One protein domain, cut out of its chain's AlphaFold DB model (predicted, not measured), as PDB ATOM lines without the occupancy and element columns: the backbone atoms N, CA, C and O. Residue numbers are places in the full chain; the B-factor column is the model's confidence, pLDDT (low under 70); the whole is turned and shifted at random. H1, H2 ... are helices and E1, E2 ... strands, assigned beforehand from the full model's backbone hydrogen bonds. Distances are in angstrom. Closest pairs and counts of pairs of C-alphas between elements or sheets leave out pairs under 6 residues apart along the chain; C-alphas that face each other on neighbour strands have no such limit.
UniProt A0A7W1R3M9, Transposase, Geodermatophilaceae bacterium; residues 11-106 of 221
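This is residues 11 to 106 of the 221 residues of the protein "Transposase" of Geodermatophilaceae bacterium (UniProt A0A7W1R3M9). A strongly twisted antiparallel sheet, in order E1 E2 E3, has H3 across one face; the small helices H1 and H2 lie in the long loop from E2 to E3, toward one end of the sheet. The 96 printed residues run E1 E2 H1 H2 E3 H3, mixed in class, with under half in named elements. The whole is only just loose, close to compact, with a radius of gyration of the C-alphas of 15.4 A and spans of 42 by 30 by 24 A.

E1, residues 18 to 23, and E2, residues 35 to 43, form a hairpin; N 21 and O 38 are within hydrogen-bond range at 2.9 A. H1, residues 55 to 59, and H2, residues 69 to 72, are apart and not on the sheet. E3, residues 78 to 86, is antiparallel to E2, with N 39 and O 82 at 2.9 A. H3, residues 93 to 106, is on the sheet at a height of 8.7 A; its closest C-alpha pair with E1 is Val 20 and Ala 97, 6.4 A. Every O i to N i+4 pair is within hydrogen-bond range in H1, 9 of 10 in H3; H2 is too short for one.

E1 begins at C-alpha 18 (-8.872, -44.014, 36.604) and H3 ends at C-alpha 106 (6.453, -41.540, 44.191). From first to last C-alpha E2 measures 25.7 A, E3 25.6 A and H3 20.7 A.

The printed part has no cut; the links E1 to E2 and E2 to H1 are long. Residues 60 to 61 and 63 to 73 are under 70 in pLDDT.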
ATOM      1  N   ASP A  11     -11.786 -49.296  40.417       97.88
ATOM      2  CA  ASP A  11     -11.516 -47.864  40.506       97.88
ATOM      3  C   ASP A  11     -10.247 -47.575  41.322       97.88
ATOM      4  O   ASP A  11      -9.988 -48.166  42.372       97.88
ATOM      5  N   ALA A  12      -9.427 -46.652  40.820       97.00
ATOM      6  CA  ALA A  12      -8.227 -46.215  41.513       97.00
ATOM      7  C   ALA A  12      -8.586 -45.244  42.647       97.00
ATOM      8  O   ALA A  12      -9.404 -44.339  42.482       97.00
ATOM      9  N   THR A  13      -7.923 -45.380  43.796       95.50
ATOM     10  CA  THR A  13      -8.107 -44.472  44.937       95.50
ATOM     11  C   THR A  13      -7.697 -43.045  44.571       95.50
ATOM     12  O   THR A  13      -6.618 -42.843  44.021       95.50
ATOM     13  N   ASP A  14      -8.503 -42.036  44.907       92.44
ATOM     14  CA  ASP A  14      -8.175 -40.610  44.739       92.44
ATOM     15  C   ASP A  14      -7.682 -40.237  43.322       92.44
ATOM     16  O   ASP A  14      -6.699 -39.497  43.154       92.44
ATOM     17  N   MET A  15      -8.302 -40.803  42.279       93.12
ATOM     18  CA  MET A  15      -8.028 -40.451  40.885       93.12
ATOM     19  C   MET A  15      -9.253 -40.660  39.985       93.12
ATOM     20  O   MET A  15      -9.465 -41.741  39.440       93.12
ATOM     21  N   ASP A  16     -10.017 -39.590  39.777       91.75
ATOM     22  CA  ASP A  16     -11.247 -39.625  38.984       91.75
ATOM     23  C   ASP A  16     -11.036 -40.195  37.575       91.75
ATOM     24  O   ASP A  16     -10.113 -39.812  36.845       91.75
ATOM     25  N   GLY A  17     -11.920 -41.120  37.192       92.00
ATOM     26  CA  GLY A  17     -11.910 -41.771  35.880       92.00
ATOM     27  C   GLY A  17     -10.742 -42.735  35.654       92.00
ATOM     28  O   GLY A  17     -10.552 -43.195  34.524       92.00
ATOM     29  N   ALA A  18      -9.942 -43.033  36.682       96.44
ATOM     30  CA  ALA A  18      -8.872 -44.014  36.604       96.44
ATOM     31  C   ALA A  18      -9.287 -45.356  37.201       96.44
ATOM     32  O   ALA A  18      -9.931 -45.427  38.243       96.44
ATOM     33  N   GLN A  19      -8.853 -46.422  36.541       97.75
ATOM     34  CA  GLN A  19      -9.077 -47.795  36.964       97.75
ATOM     35  C   GLN A  19      -7.795 -48.601  36.839       97.75
ATOM     36  O   GLN A  19      -6.914 -48.276  36.034       97.75
ATOM     37  N   VAL A  20      -7.700 -49.663  37.622       97.88
ATOM     38  CA  VAL A  20      -6.563 -50.572  37.671       97.88
ATOM     39  C   VAL A  20      -7.007 -52.009  37.450       97.88
ATOM     40  O   VAL A  20      -8.088 -52.395  37.879       97.88
ATOM     41  N   ALA A  21      -6.159 -52.790  36.792       97.31
ATOM     42  CA  ALA A  21      -6.323 -54.226  36.609       97.31
ATOM     43  C   ALA A  21      -4.956 -54.909  36.704       97.31
ATOM     44  O   ALA A  21      -3.936 -54.336  36.307       97.31
ATOM     45  N   VAL A  22      -4.925 -56.130  37.230       95.69
ATOM     46  CA  VAL A  22      -3.711 -56.952  37.286       95.69
ATOM     47  C   VAL A  22      -3.711 -57.881  36.084       95.69
ATOM     48  O   VAL A  22      -4.701 -58.547  35.822       95.69
ATOM     49  N   ALA A  23      -2.605 -57.909  35.347       92.88
ATOM     50  CA  ALA A  23      -2.434 -58.779  34.195       92.88
ATOM     51  C   ALA A  23      -1.451 -59.910  34.505       92.88
ATOM     52  O   ALA A  23      -0.414 -59.692  35.139       92.88
ATOM     53  N   ASP A  24      -1.717 -61.082  33.935       84.88
ATOM     54  CA  ASP A  24      -0.898 -62.293  34.092       84.88
ATOM     55  C   ASP A  24       0.408 -62.275  33.278       84.88
ATOM     56  O   ASP A  24       1.124 -63.270  33.168       84.88
ATOM     57  N   TYR A  25       0.769 -61.122  32.716       88.06
ATOM     58  CA  TYR A  25       2.023 -60.969  31.999       88.06
ATOM     59  C   TYR A  25       3.212 -60.907  32.964       88.06
ATOM     60  O   TYR A  25       3.398 -59.937  33.705       88.06
ATOM     61  N   ARG A  26       4.080 -61.915  32.875       91.38
ATOM     62  CA  ARG A  26       5.397 -61.937  33.514       91.38
ATOM     63  C   ARG A  26       6.396 -62.624  32.575       91.38
ATOM     64  O   ARG A  26       6.266 -63.825  32.363       91.38
ATOM     65  N   PRO A  27       7.405 -61.912  32.043       88.81
ATOM     66  CA  PRO A  27       8.513 -62.539  31.334       88.81
ATOM     67  C   PRO A  27       9.184 -63.615  32.193       88.81
ATOM     68  O   PRO A  27       9.422 -63.403  33.384       88.81
ATOM     69  N   ASP A  28       9.551 -64.743  31.587       90.88
ATOM     70  CA  ASP A  28      10.103 -65.888  32.325       90.88
ATOM     71  C   ASP A  28      11.415 -65.572  33.055       90.88
ATOM     72  O   ASP A  28      11.704 -66.150  34.101       90.88
ATOM     73  N   TRP A  29      12.177 -64.602  32.545       93.88
ATOM     74  CA  TRP A  29      13.436 -64.129  33.122       93.88
ATOM     75  C   TRP A  29      13.259 -63.106  34.261       93.88
ATOM     76  O   TRP A  29      14.251 -62.601  34.787       93.88
ATOM     77  N   TRP A  30      12.024 -62.778  34.659       92.69
ATOM     78  CA  TRP A  30      11.747 -61.910  35.810       92.69
ATOM     79  C   TRP A  30      11.512 -62.689  37.103       92.69
ATOM     80  O   TRP A  30      11.027 -63.822  37.063       92.69
ATOM     81  N   PRO A  31      11.769 -62.075  38.276       94.56
ATOM     82  CA  PRO A  31      11.453 -62.689  39.563       94.56
ATOM     83  C   PRO A  31       9.997 -63.172  39.630       94.56
ATOM     84  O   PRO A  31       9.087 -62.460  39.208       94.56
ATOM     85  N   THR A  32       9.754 -64.354  40.199       92.88
ATOM     86  CA  THR A  32       8.423 -65.000  40.247       92.88
ATOM     87  C   THR A  32       7.360 -64.176  40.979       92.88
ATOM     88  O   THR A  32       6.174 -64.254  40.665       92.88
ATOM     89  N   ALA A  33       7.777 -63.340  41.933       92.38
ATOM     90  CA  ALA A  33       6.888 -62.436  42.664       92.38
ATOM     91  C   ALA A  33       6.436 -61.216  41.841       92.38
ATOM     92  O   ALA A  33       5.621 -60.432  42.311       92.38
ATOM     93  N   THR A  34       6.958 -61.034  40.626       94.69
ATOM     94  CA  THR A  34       6.634 -59.877  39.792       94.69
ATOM     95  C   THR A  34       5.203 -59.966  39.268       94.69
ATOM     96  O   THR A  34       4.773 -61.015  38.782       94.69
ATOM     97  N   ARG A  35       4.470 -58.860  39.367       94.19
ATOM     98  CA  ARG A  35       3.103 -58.672  38.877       94.19
ATOM     99  C   ARG A  35       3.037 -57.418  38.015       94.19
ATOM    100  O   ARG A  35       3.643 -56.399  38.365       94.19
ATOM    101  N   LEU A  36       2.281 -57.492  36.920       95.62
ATOM    102  CA  LEU A  36       1.969 -56.340  36.085       95.62
ATOM    103  C   LEU A  36       0.632 -55.737  36.523       95.62
ATOM    104  O   LEU A  36      -0.424 -56.325  36.320       95.62
ATOM    105  N   LEU A  37       0.686 -54.528  37.068       96.31
ATOM    106  CA  LEU A  37      -0.478 -53.700  37.346       96.31
ATOM    107  C   LEU A  37      -0.648 -52.685  36.210       96.31
ATOM    108  O   LEU A  37       0.264 -51.917  35.896       96.31
ATOM    109  N   ILE A  38      -1.817 -52.668  35.584       96.69
ATOM    110  CA  ILE A  38      -2.154 -51.752  34.499       96.69
ATOM    111  C   ILE A  38      -3.135 -50.727  35.038       96.69
ATOM    112  O   ILE A  38      -4.187 -51.086  35.547       96.69
ATOM    113  N   ARG A  39      -2.821 -49.442  34.882       96.75
ATOM    114  CA  ARG A  39      -3.770 -48.353  35.121       96.75
ATOM    115  C   ARG A  39      -4.261 -47.809  33.791       96.75
ATOM    116  O   ARG A  39      -3.437 -47.427  32.959       96.75
ATOM    117  N   ARG A  40      -5.575 -47.688  33.622       95.12
ATOM    118  CA  ARG A  40      -6.207 -46.924  32.542       95.12
ATOM    119  C   ARG A  40      -6.859 -45.672  33.107       95.12
ATOM    120  O   ARG A  40      -7.351 -45.683  34.227       95.12
ATOM    121  N   VAL A  41      -6.855 -44.590  32.342       94.44
ATOM    122  CA  VAL A  41      -7.554 -43.346  32.684       94.44
ATOM    123  C   VAL A  41      -8.467 -42.998  31.529       94.44
ATOM    124  O   VAL A  41      -7.964 -42.782  30.424       94.44
ATOM    125  N   ARG A  42      -9.778 -42.960  31.779       92.25
ATOM    126  CA  ARG A  42     -10.768 -42.529  30.793       92.25
ATOM    127  C   ARG A  42     -10.630 -41.026  30.574       92.25
ATOM    128  O   ARG A  42     -10.593 -40.254  31.527       92.25
ATOM    129  N   LEU A  43     -10.539 -40.619  29.317       86.56
ATOM    130  CA  LEU A  43     -10.452 -39.230  28.893       86.56
ATOM    131  C   LEU A  43     -11.521 -38.975  27.838       86.56
ATOM    132  O   LEU A  43     -11.725 -39.800  26.942       86.56
ATOM    133  N   ALA A  44     -12.160 -37.815  27.926       84.94
ATOM    134  CA  ALA A  44     -12.942 -37.295  26.818       84.94
ATOM    135  C   ALA A  44     -11.984 -36.874  25.683       84.94
ATOM    136  O   ALA A  44     -10.875 -36.398  25.981       84.94
ATOM    137  N   PRO A  45     -12.353 -37.039  24.399       80.38
ATOM    138  CA  PRO A  45     -11.487 -36.677  23.273       80.38
ATOM    139  C   PRO A  45     -10.938 -35.245  23.355       80.38
ATOM    140  O   PRO A  45      -9.771 -35.004  23.045       80.38
ATOM    141  N   GLU A  46     -11.720 -34.299  23.877       79.44
ATOM    142  CA  GLU A  46     -11.364 -32.880  24.008       79.44
ATOM    143  C   GLU A  46     -10.230 -32.645  25.020       79.44
ATOM    144  O   GLU A  46      -9.509 -31.648  24.949       79.44
ATOM    145  N   GLN A  47     -10.027 -33.575  25.959       79.62
ATOM    146  CA  GLN A  47      -8.924 -33.524  26.924       79.62
ATOM    147  C   GLN A  47      -7.581 -33.932  26.290       79.62
ATOM    148  O   GLN A  47      -6.515 -33.744  26.893       79.62
ATOM    149  N   VAL A  48      -7.602 -34.485  25.072       78.56
ATOM    150  CA  VAL A  48      -6.414 -34.910  24.327       78.56
ATOM    151  C   VAL A  48      -5.950 -33.780  23.409       78.56
ATOM    152  O   VAL A  48      -6.365 -33.641  22.264       78.56
ATOM    153  N   SER A  49      -5.027 -32.958  23.913       77.81
ATOM    154  CA  SER A  49      -4.474 -31.844  23.137       77.81
ATOM    155  C   SER A  49      -3.655 -32.315  21.927       77.81
ATOM    156  O   SER A  49      -2.696 -33.086  22.062       77.81
ATOM    157  N   ALA A  50      -3.981 -31.767  20.752       74.50
ATOM    158  CA  ALA A  50      -3.210 -31.939  19.524       74.50
ATOM    159  C   ALA A  50      -1.889 -31.143  19.505       74.50
ATOM    160  O   ALA A  50      -1.019 -31.455  18.692       74.50
ATOM    161  N   ASP A  51      -1.700 -30.168  20.407       79.88
ATOM    162  CA  ASP A  51      -0.502 -29.320  20.451       79.88
ATOM    163  C   ASP A  51       0.758 -30.162  20.728       79.88
ATOM    164  O   ASP A  51       0.869 -30.746  21.811       79.88
ATOM    165  N   PRO A  52       1.755 -30.192  19.820       72.69
ATOM    166  CA  PRO A  52       3.024 -30.888  20.030       72.69
ATOM    167  C   PRO A  52       3.758 -30.502  21.323       72.69
ATOM    168  O   PRO A  52       4.528 -31.307  21.853       72.69
ATOM    169  N   ARG A  53       3.528 -29.291  21.849       77.38
ATOM    170  CA  ARG A  53       4.119 -28.811  23.107       77.38
ATOM    171  C   ARG A  53       3.418 -29.349  24.351       77.38
ATOM    172  O   ARG A  53       3.996 -29.261  25.438       77.38
ATOM    173  N   SER A  54       2.231 -29.939  24.205       80.12
ATOM    174  CA  SER A  54       1.516 -30.611  25.286       80.12
ATOM    175  C   SER A  54       2.444 -31.574  26.024       80.12
ATOM    176  O   SER A  54       3.115 -32.422  25.425       80.12
ATOM    177  N   ARG A  55       2.460 -31.472  27.360       75.31
ATOM    178  CA  ARG A  55       3.287 -32.327  28.225       75.31
ATOM    179  C   ARG A  55       3.072 -33.810  27.920       75.31
ATOM    180  O   ARG A  55       4.045 -34.556  27.882       75.31
ATOM    181  N   ARG A  56       1.822 -34.217  27.660       71.88
ATOM    182  CA  ARG A  56       1.458 -35.609  27.345       71.88
ATOM    183  C   ARG A  56       2.073 -36.074  26.022       71.88
ATOM    184  O   ARG A  56       2.624 -37.167  25.975       71.88
ATOM    185  N   ARG A  57       2.080 -35.240  24.974       71.50
ATOM    186  CA  ARG A  57       2.718 -35.591  23.689       71.50
ATOM    187  C   ARG A  57       4.230 -35.732  23.815       71.50
ATOM    188  O   ARG A  57       4.810 -36.623  23.202       71.50
ATOM    189  N   ARG A  58       4.872 -34.906  24.647       73.12
ATOM    190  CA  ARG A  58       6.321 -34.993  24.891       73.12
ATOM    191  C   ARG A  58       6.743 -36.296  25.575       73.12
ATOM    192  O   ARG A  58       7.871 -36.725  25.361       73.12
ATOM    193  N   THR A  59       5.865 -36.906  26.372       70.38
ATOM    194  CA  THR A  59       6.133 -38.175  27.071       70.38
ATOM    195  C   THR A  59       5.797 -39.422  26.254       70.38
ATOM    196  O   THR A  59       6.254 -40.501  26.610       70.38
ATOM    197  N   LEU A  60       5.020 -39.292  25.175       68.88
ATOM    198  CA  LEU A  60       4.693 -40.408  24.285       68.88
ATOM    199  C   LEU A  60       5.842 -40.693  23.312       68.88
ATOM    200  O   LEU A  60       6.510 -39.760  22.837       68.88
ATOM    201  N   HIS A  61       6.027 -41.976  22.992       69.31
ATOM    202  CA  HIS A  61       6.930 -42.419  21.929       69.31
ATOM    203  C   HIS A  61       6.515 -41.772  20.595       69.31
ATOM    204  O   HIS A  61       5.314 -41.647  20.365       69.31
ATOM    205  N   PRO A  62       7.441 -41.354  19.709       71.25
ATOM    206  CA  PRO A  62       7.097 -40.751  18.419       71.25
ATOM    207  C   PRO A  62       6.052 -41.536  17.614       71.25
ATOM    208  O   PRO A  62       5.089 -40.936  17.150       71.25
ATOM    209  N   ASP A  63       6.159 -42.863  17.576       69.06
ATOM    210  CA  ASP A  63       5.198 -43.726  16.868       69.06
ATOM    211  C   ASP A  63       3.803 -43.733  17.519       69.06
ATOM    212  O   ASP A  63       2.795 -43.914  16.850       69.06
ATOM    213  N   GLN A  64       3.721 -43.444  18.821       64.94
ATOM    214  CA  GLN A  64       2.459 -43.241  19.540       64.94
ATOM    215  C   GLN A  64       1.922 -41.805  19.395       64.94
ATOM    216  O   GLN A  64       0.803 -41.518  19.809       64.94
ATOM    217  N   ARG A  65       2.698 -40.865  18.829       65.12
ATOM    218  CA  ARG A  65       2.243 -39.484  18.553       65.12
ATOM    219  C   ARG A  65       1.455 -39.377  17.253       65.12
ATOM    220  O   ARG A  65       0.789 -38.358  17.057       65.12
ATOM    221  N   ALA A  66       1.528 -40.404  16.408       62.41
ATOM    222  CA  ALA A  66       0.706 -40.581  15.217       62.41
ATOM    223  C   ALA A  66      -0.713 -41.084  15.547       62.41
ATOM    224  O   ALA A  66      -1.381 -41.633  14.680       62.41
ATOM    225  N   LEU A  67      -1.183 -40.904  16.791       63.16
ATOM    226  CA  LEU A  67      -2.595 -41.084  17.122       63.16
ATOM    227  C   LEU A  67      -3.430 -40.255  16.132       63.16
ATOM    228  O   LEU A  67      -3.197 -39.041  16.039       63.16
ATOM    229  N   PRO A  68      -4.372 -40.865  15.397       65.06
ATOM    230  CA  PRO A  68      -5.210 -40.148  14.452       65.06
ATOM    231  C   PRO A  68      -6.243 -39.331  15.233       65.06
ATOM    232  O   PRO A  68      -7.371 -39.752  15.452       65.06
ATOM    233  N   ILE A  69      -5.840 -38.156  15.727       67.31
ATOM    234  CA  ILE A  69      -6.660 -37.334  16.636       67.31
ATOM    235  C   ILE A  69      -8.017 -36.984  16.012       67.31
ATOM    236  O   ILE A  69      -9.015 -36.956  16.721       67.31
ATOM    237  N   SER A  70      -8.069 -36.783  14.696       66.31
ATOM    238  CA  SER A  70      -9.309 -36.577  13.941       66.31
ATOM    239  C   SER A  70     -10.234 -37.798  13.910       66.31
ATOM    240  O   SER A  70     -11.433 -37.640  13.745       66.31
ATOM    241  N   GLU A  71      -9.710 -39.012  14.063       67.31
ATOM    242  CA  GLU A  71     -10.517 -40.235  14.183       67.31
ATOM    243  C   GLU A  71     -10.935 -40.475  15.645       67.31
ATOM    244  O   GLU A  71     -11.991 -41.041  15.922       67.31
ATOM    245  N   LEU A  72     -10.150 -39.972  16.607       69.38
ATOM    246  CA  LEU A  72     -10.495 -40.016  18.032       69.38
ATOM    247  C   LEU A  72     -11.665 -39.092  18.395       69.38
ATOM    248  O   LEU A  72     -12.320 -39.346  19.400       69.38
ATOM    249  N   THR A  73     -11.970 -38.058  17.601       66.56
ATOM    250  CA  THR A  73     -13.127 -37.177  17.868       66.56
ATOM    251  C   THR A  73     -14.470 -37.893  17.743       66.56
ATOM    252  O   THR A  73     -15.460 -37.406  18.272       66.56
ATOM    253  N   THR A  74     -14.519 -39.037  17.053       72.69
ATOM    254  CA  THR A  74     -15.724 -39.877  16.962       72.69
ATOM    255  C   THR A  74     -15.755 -41.008  17.993       72.69
ATOM    256  O   THR A  74     -16.724 -41.762  18.035       72.69
ATOM    257  N   ALA A  75     -14.705 -41.164  18.805       77.44
ATOM    258  CA  ALA A  75     -14.643 -42.195  19.834       77.44
ATOM    259  C   ALA A  75     -15.397 -41.763  21.103       77.44
ATOM    260  O   ALA A  75     -15.271 -40.625  21.545       77.44
ATOM    261  N   ASP A  76     -16.114 -42.696  21.738       82.00
ATOM    262  CA  ASP A  76     -16.814 -42.457  23.016       82.00
ATOM    263  C   ASP A  76     -15.845 -42.166  24.181       82.00
ATOM    264  O   ASP A  76     -16.165 -41.460  25.140       82.00
ATOM    265  N   ALA A  77     -14.630 -42.716  24.121       83.94
ATOM    266  CA  ALA A  77     -13.598 -42.479  25.118       83.94
ATOM    267  C   ALA A  77     -12.198 -42.749  24.570       83.94
ATOM    268  O   ALA A  77     -11.986 -43.651  23.758       83.94
ATOM    269  N   VAL A  78     -11.219 -42.023  25.107       85.62
ATOM    270  CA  VAL A  78      -9.795 -42.311  24.927       85.62
ATOM    271  C   VAL A  78      -9.222 -42.778  26.257       85.62
ATOM    272  O   VAL A  78      -9.419 -42.129  27.279       85.62
ATOM    273  N   TYR A  79      -8.470 -43.877  26.257       87.81
ATOM    274  CA  TYR A  79      -7.808 -44.364  27.465       87.81
ATOM    275  C   TYR A  79      -6.310 -44.081  27.445       87.81
ATOM    276  O   TYR A  79      -5.586 -44.468  26.527       87.81
ATOM    277  N   GLY A  80      -5.827 -43.425  28.500       87.31
ATOM    278  CA  GLY A  80      -4.402 -43.334  28.791       87.31
ATOM    279  C   GLY A  80      -3.959 -44.509  29.657       87.31
ATOM    280  O   GLY A  80      -4.417 -44.621  30.791       87.31
ATOM    281  N   TYR A  81      -3.048 -45.344  29.156       90.69
ATOM    282  CA  TYR A  81      -2.529 -46.498  29.896       90.69
ATOM    283  C   TYR A  81      -1.193 -46.200  30.589       90.69
ATOM    284  O   TYR A  81      -0.355 -45.441  30.104       90.69
ATOM    285  N   SER A  82      -0.987 -46.802  31.755       91.75
ATOM    286  CA  SER A  82       0.283 -46.848  32.480       91.75
ATOM    287  C   SER A  82       0.521 -48.278  32.951       91.75
ATOM    288  O   SER A  82      -0.389 -48.901  33.488       91.75
ATOM    289  N   PHE A  83       1.743 -48.774  32.783       93.50
ATOM    290  CA  PHE A  83       2.138 -50.122  33.189       93.50
ATOM    291  C   PHE A  83       3.074 -50.013  34.391       93.50
ATOM    292  O   PHE A  83       4.074 -49.293  34.340       93.50
ATOM    293  N   ILE A  84       2.727 -50.685  35.483       94.38
ATOM    294  CA  ILE A  84       3.435 -50.645  36.758       94.38
ATOM    295  C   ILE A  84       3.862 -52.069  37.080       94.38
ATOM    296  O   ILE A  84       3.036 -52.972  37.154       94.38
ATOM    297  N   MET A  85       5.160 -52.264  37.275       94.25
ATOM    298  CA  MET A  85       5.704 -53.552  37.678       94.25
ATOM    299  C   MET A  85       5.967 -53.542  39.177       94.25
ATOM    300  O   MET A  85       6.612 -52.619  39.678       94.25
ATOM    301  N   THR A  86       5.455 -54.540  39.892       94.69
ATOM    302  CA  THR A  86       5.518 -54.579  41.357       94.69
ATOM    303  C   THR A  86       5.714 -55.998  41.877       94.69
ATOM    304  O   THR A  86       5.355 -56.966  41.214       94.69
ATOM    305  N   ASN A  87       6.296 -56.119  43.065       95.00
ATOM    306  CA  ASN A  87       6.314 -57.344  43.869       95.00
ATOM    307  C   ASN A  87       5.447 -57.219  45.136       95.00
ATOM    308  O   ASN A  87       5.497 -58.094  45.997       95.00
ATOM    309  N   LEU A  88       4.715 -56.109  45.278       96.31
ATOM    310  CA  LEU A  88       3.742 -55.913  46.348       96.31
ATOM    311  C   LEU A  88       2.498 -56.767  46.095       96.31
ATOM    312  O   LEU A  88       2.201 -57.120  44.952       96.31
ATOM    313  N   ASP A  89       1.774 -57.072  47.170       95.75
ATOM    314  CA  ASP A  89       0.522 -57.814  47.082       95.75
ATOM    315  C   ASP A  89      -0.531 -56.999  46.321       95.75
ATOM    316  O   ASP A  89      -0.797 -55.841  46.642       95.75
ATOM    317  N   VAL A  90      -1.078 -57.619  45.281       96.12
ATOM    318  CA  VAL A  90      -2.135 -57.096  44.405       96.12
ATOM    319  C   VAL A  90      -3.180 -58.185  44.149       96.12
ATOM    320  O   VAL A  90      -3.823 -58.199  43.105       96.12
ATOM    321  N   SER A  91      -3.293 -59.154  45.064       94.06
ATOM    322  CA  SER A  91      -4.180 -60.309  44.908       94.06
ATOM    323  C   SER A  91      -5.664 -59.947  44.987       94.06
ATOM    324  O   SER A  91      -6.487 -60.698  44.467       94.06
ATOM    325  N   THR A  92      -6.004 -58.791  45.567       96.12
ATOM    326  CA  THR A  92      -7.370 -58.249  45.558       96.12
ATOM    327  C   THR A  92      -7.474 -56.906  44.818       96.12
ATOM    328  O   THR A  92      -6.491 -56.157  44.745       96.12
ATOM    329  N   PRO A  93      -8.677 -56.556  44.315       96.25
ATOM    330  CA  PRO A  93      -9.016 -55.224  43.807       96.25
ATOM    331  C   PRO A  93      -8.522 -54.058  44.673       96.25
ATOM    332  O   PRO A  93      -7.884 -53.121  44.188       96.25
ATOM    333  N   GLU A  94      -8.764 -54.130  45.980       96.75
ATOM    334  CA  GLU A  94      -8.428 -53.076  46.938       96.75
ATOM    335  C   GLU A  94      -6.914 -52.933  47.094       96.75
ATOM    336  O   GLU A  94      -6.389 -51.821  47.172       96.75
ATOM    337  N   GLN A  95      -6.194 -54.055  47.105       97.44
ATOM    338  CA  GLN A  95      -4.738 -54.057  47.170       97.44
ATOM    339  C   GLN A  95      -4.117 -53.506  45.884       97.44
ATOM    340  O   GLN A  95      -3.188 -52.700  45.946       97.44
ATOM    341  N   ALA A  96      -4.658 -53.871  44.719       97.00
ATOM    342  CA  ALA A  96      -4.237 -53.325  43.434       97.00
ATOM    343  C   ALA A  96      -4.414 -51.794  43.385       97.00
ATOM    344  O   ALA A  96      -3.481 -51.073  43.011       97.00
ATOM    345  N   ALA A  97      -5.565 -51.286  43.838       97.44
ATOM    346  CA  ALA A  97      -5.823 -49.851  43.953       97.44
ATOM    347  C   ALA A  97      -4.861 -49.172  44.945       97.44
ATOM    348  O   ALA A  97      -4.288 -48.128  44.630       97.44
ATOM    349  N   ALA A  98      -4.601 -49.791  46.100       96.62
ATOM    350  CA  ALA A  98      -3.666 -49.272  47.097       96.62
ATOM    351  C   ALA A  98      -2.219 -49.203  46.575       96.62
ATOM    352  O   ALA A  98      -1.513 -48.225  46.835       96.62
ATOM    353  N   VAL A  99      -1.774 -50.206  45.811       97.25
ATOM    354  CA  VAL A  99      -0.436 -50.232  45.203       97.25
ATOM    355  C   VAL A  99      -0.299 -49.184  44.097       97.25
ATOM    356  O   VAL A  99       0.721 -48.491  44.059       97.25
ATOM    357  N   GLU A 100      -1.306 -49.004  43.227       96.81
ATOM    358  CA  GLU A 100      -1.317 -47.893  42.258       96.81
ATOM    359  C   GLU A 100      -1.215 -46.554  42.974       96.81
ATOM    360  O   GLU A 100      -0.369 -45.723  42.624       96.81
ATOM    361  N   HIS A 101      -2.057 -46.374  43.990       95.31
ATOM    362  CA  HIS A 101      -2.141 -45.148  44.754       95.31
ATOM    363  C   HIS A 101      -0.784 -44.843  45.392       95.31
ATOM    364  O   HIS A 101      -0.233 -43.761  45.190       95.31
ATOM    365  N   TRP A 102      -0.168 -45.816  46.068       93.75
ATOM    366  CA  TRP A 102       1.184 -45.687  46.615       93.75
ATOM    367  C   TRP A 102       2.225 -45.348  45.538       93.75
ATOM    368  O   TRP A 102       3.009 -44.409  45.702       93.75
ATOM    369  N   TYR A 103       2.208 -46.048  44.399       94.00
ATOM    370  CA  TYR A 103       3.156 -45.810  43.312       94.00
ATOM    371  C   TYR A 103       3.033 -44.394  42.739       94.00
ATOM    372  O   TYR A 103       4.041 -43.740  42.463       94.00
ATOM    373  N   ARG A 104       1.814 -43.866  42.590       90.94
ATOM    374  CA  ARG A 104       1.578 -42.498  42.104       90.94
ATOM    375  C   ARG A 104       2.163 -41.438  43.042       90.94
ATOM    376  O   ARG A 104       2.703 -40.428  42.568       90.94
ATOM    377  N   HIS A 105       2.177 -41.708  44.345       87.19
ATOM    378  CA  HIS A 105       2.806 -40.847  45.345       87.19
ATOM    379  C   HIS A 105       4.340 -40.807  45.268       87.19
ATOM    380  O   HIS A 105       4.944 -39.924  45.878       87.19
ATOM    381  N   ARG A 106       4.996 -41.632  44.433       84.06
ATOM    382  CA  ARG A 106       6.453 -41.540  44.191       84.06
ATOM    383  C   ARG A 106       6.904 -40.146  43.759       84.06
ATOM    384  O   ARG A 106       8.035 -39.755  44.019       84.06
TER     385      ARG A 106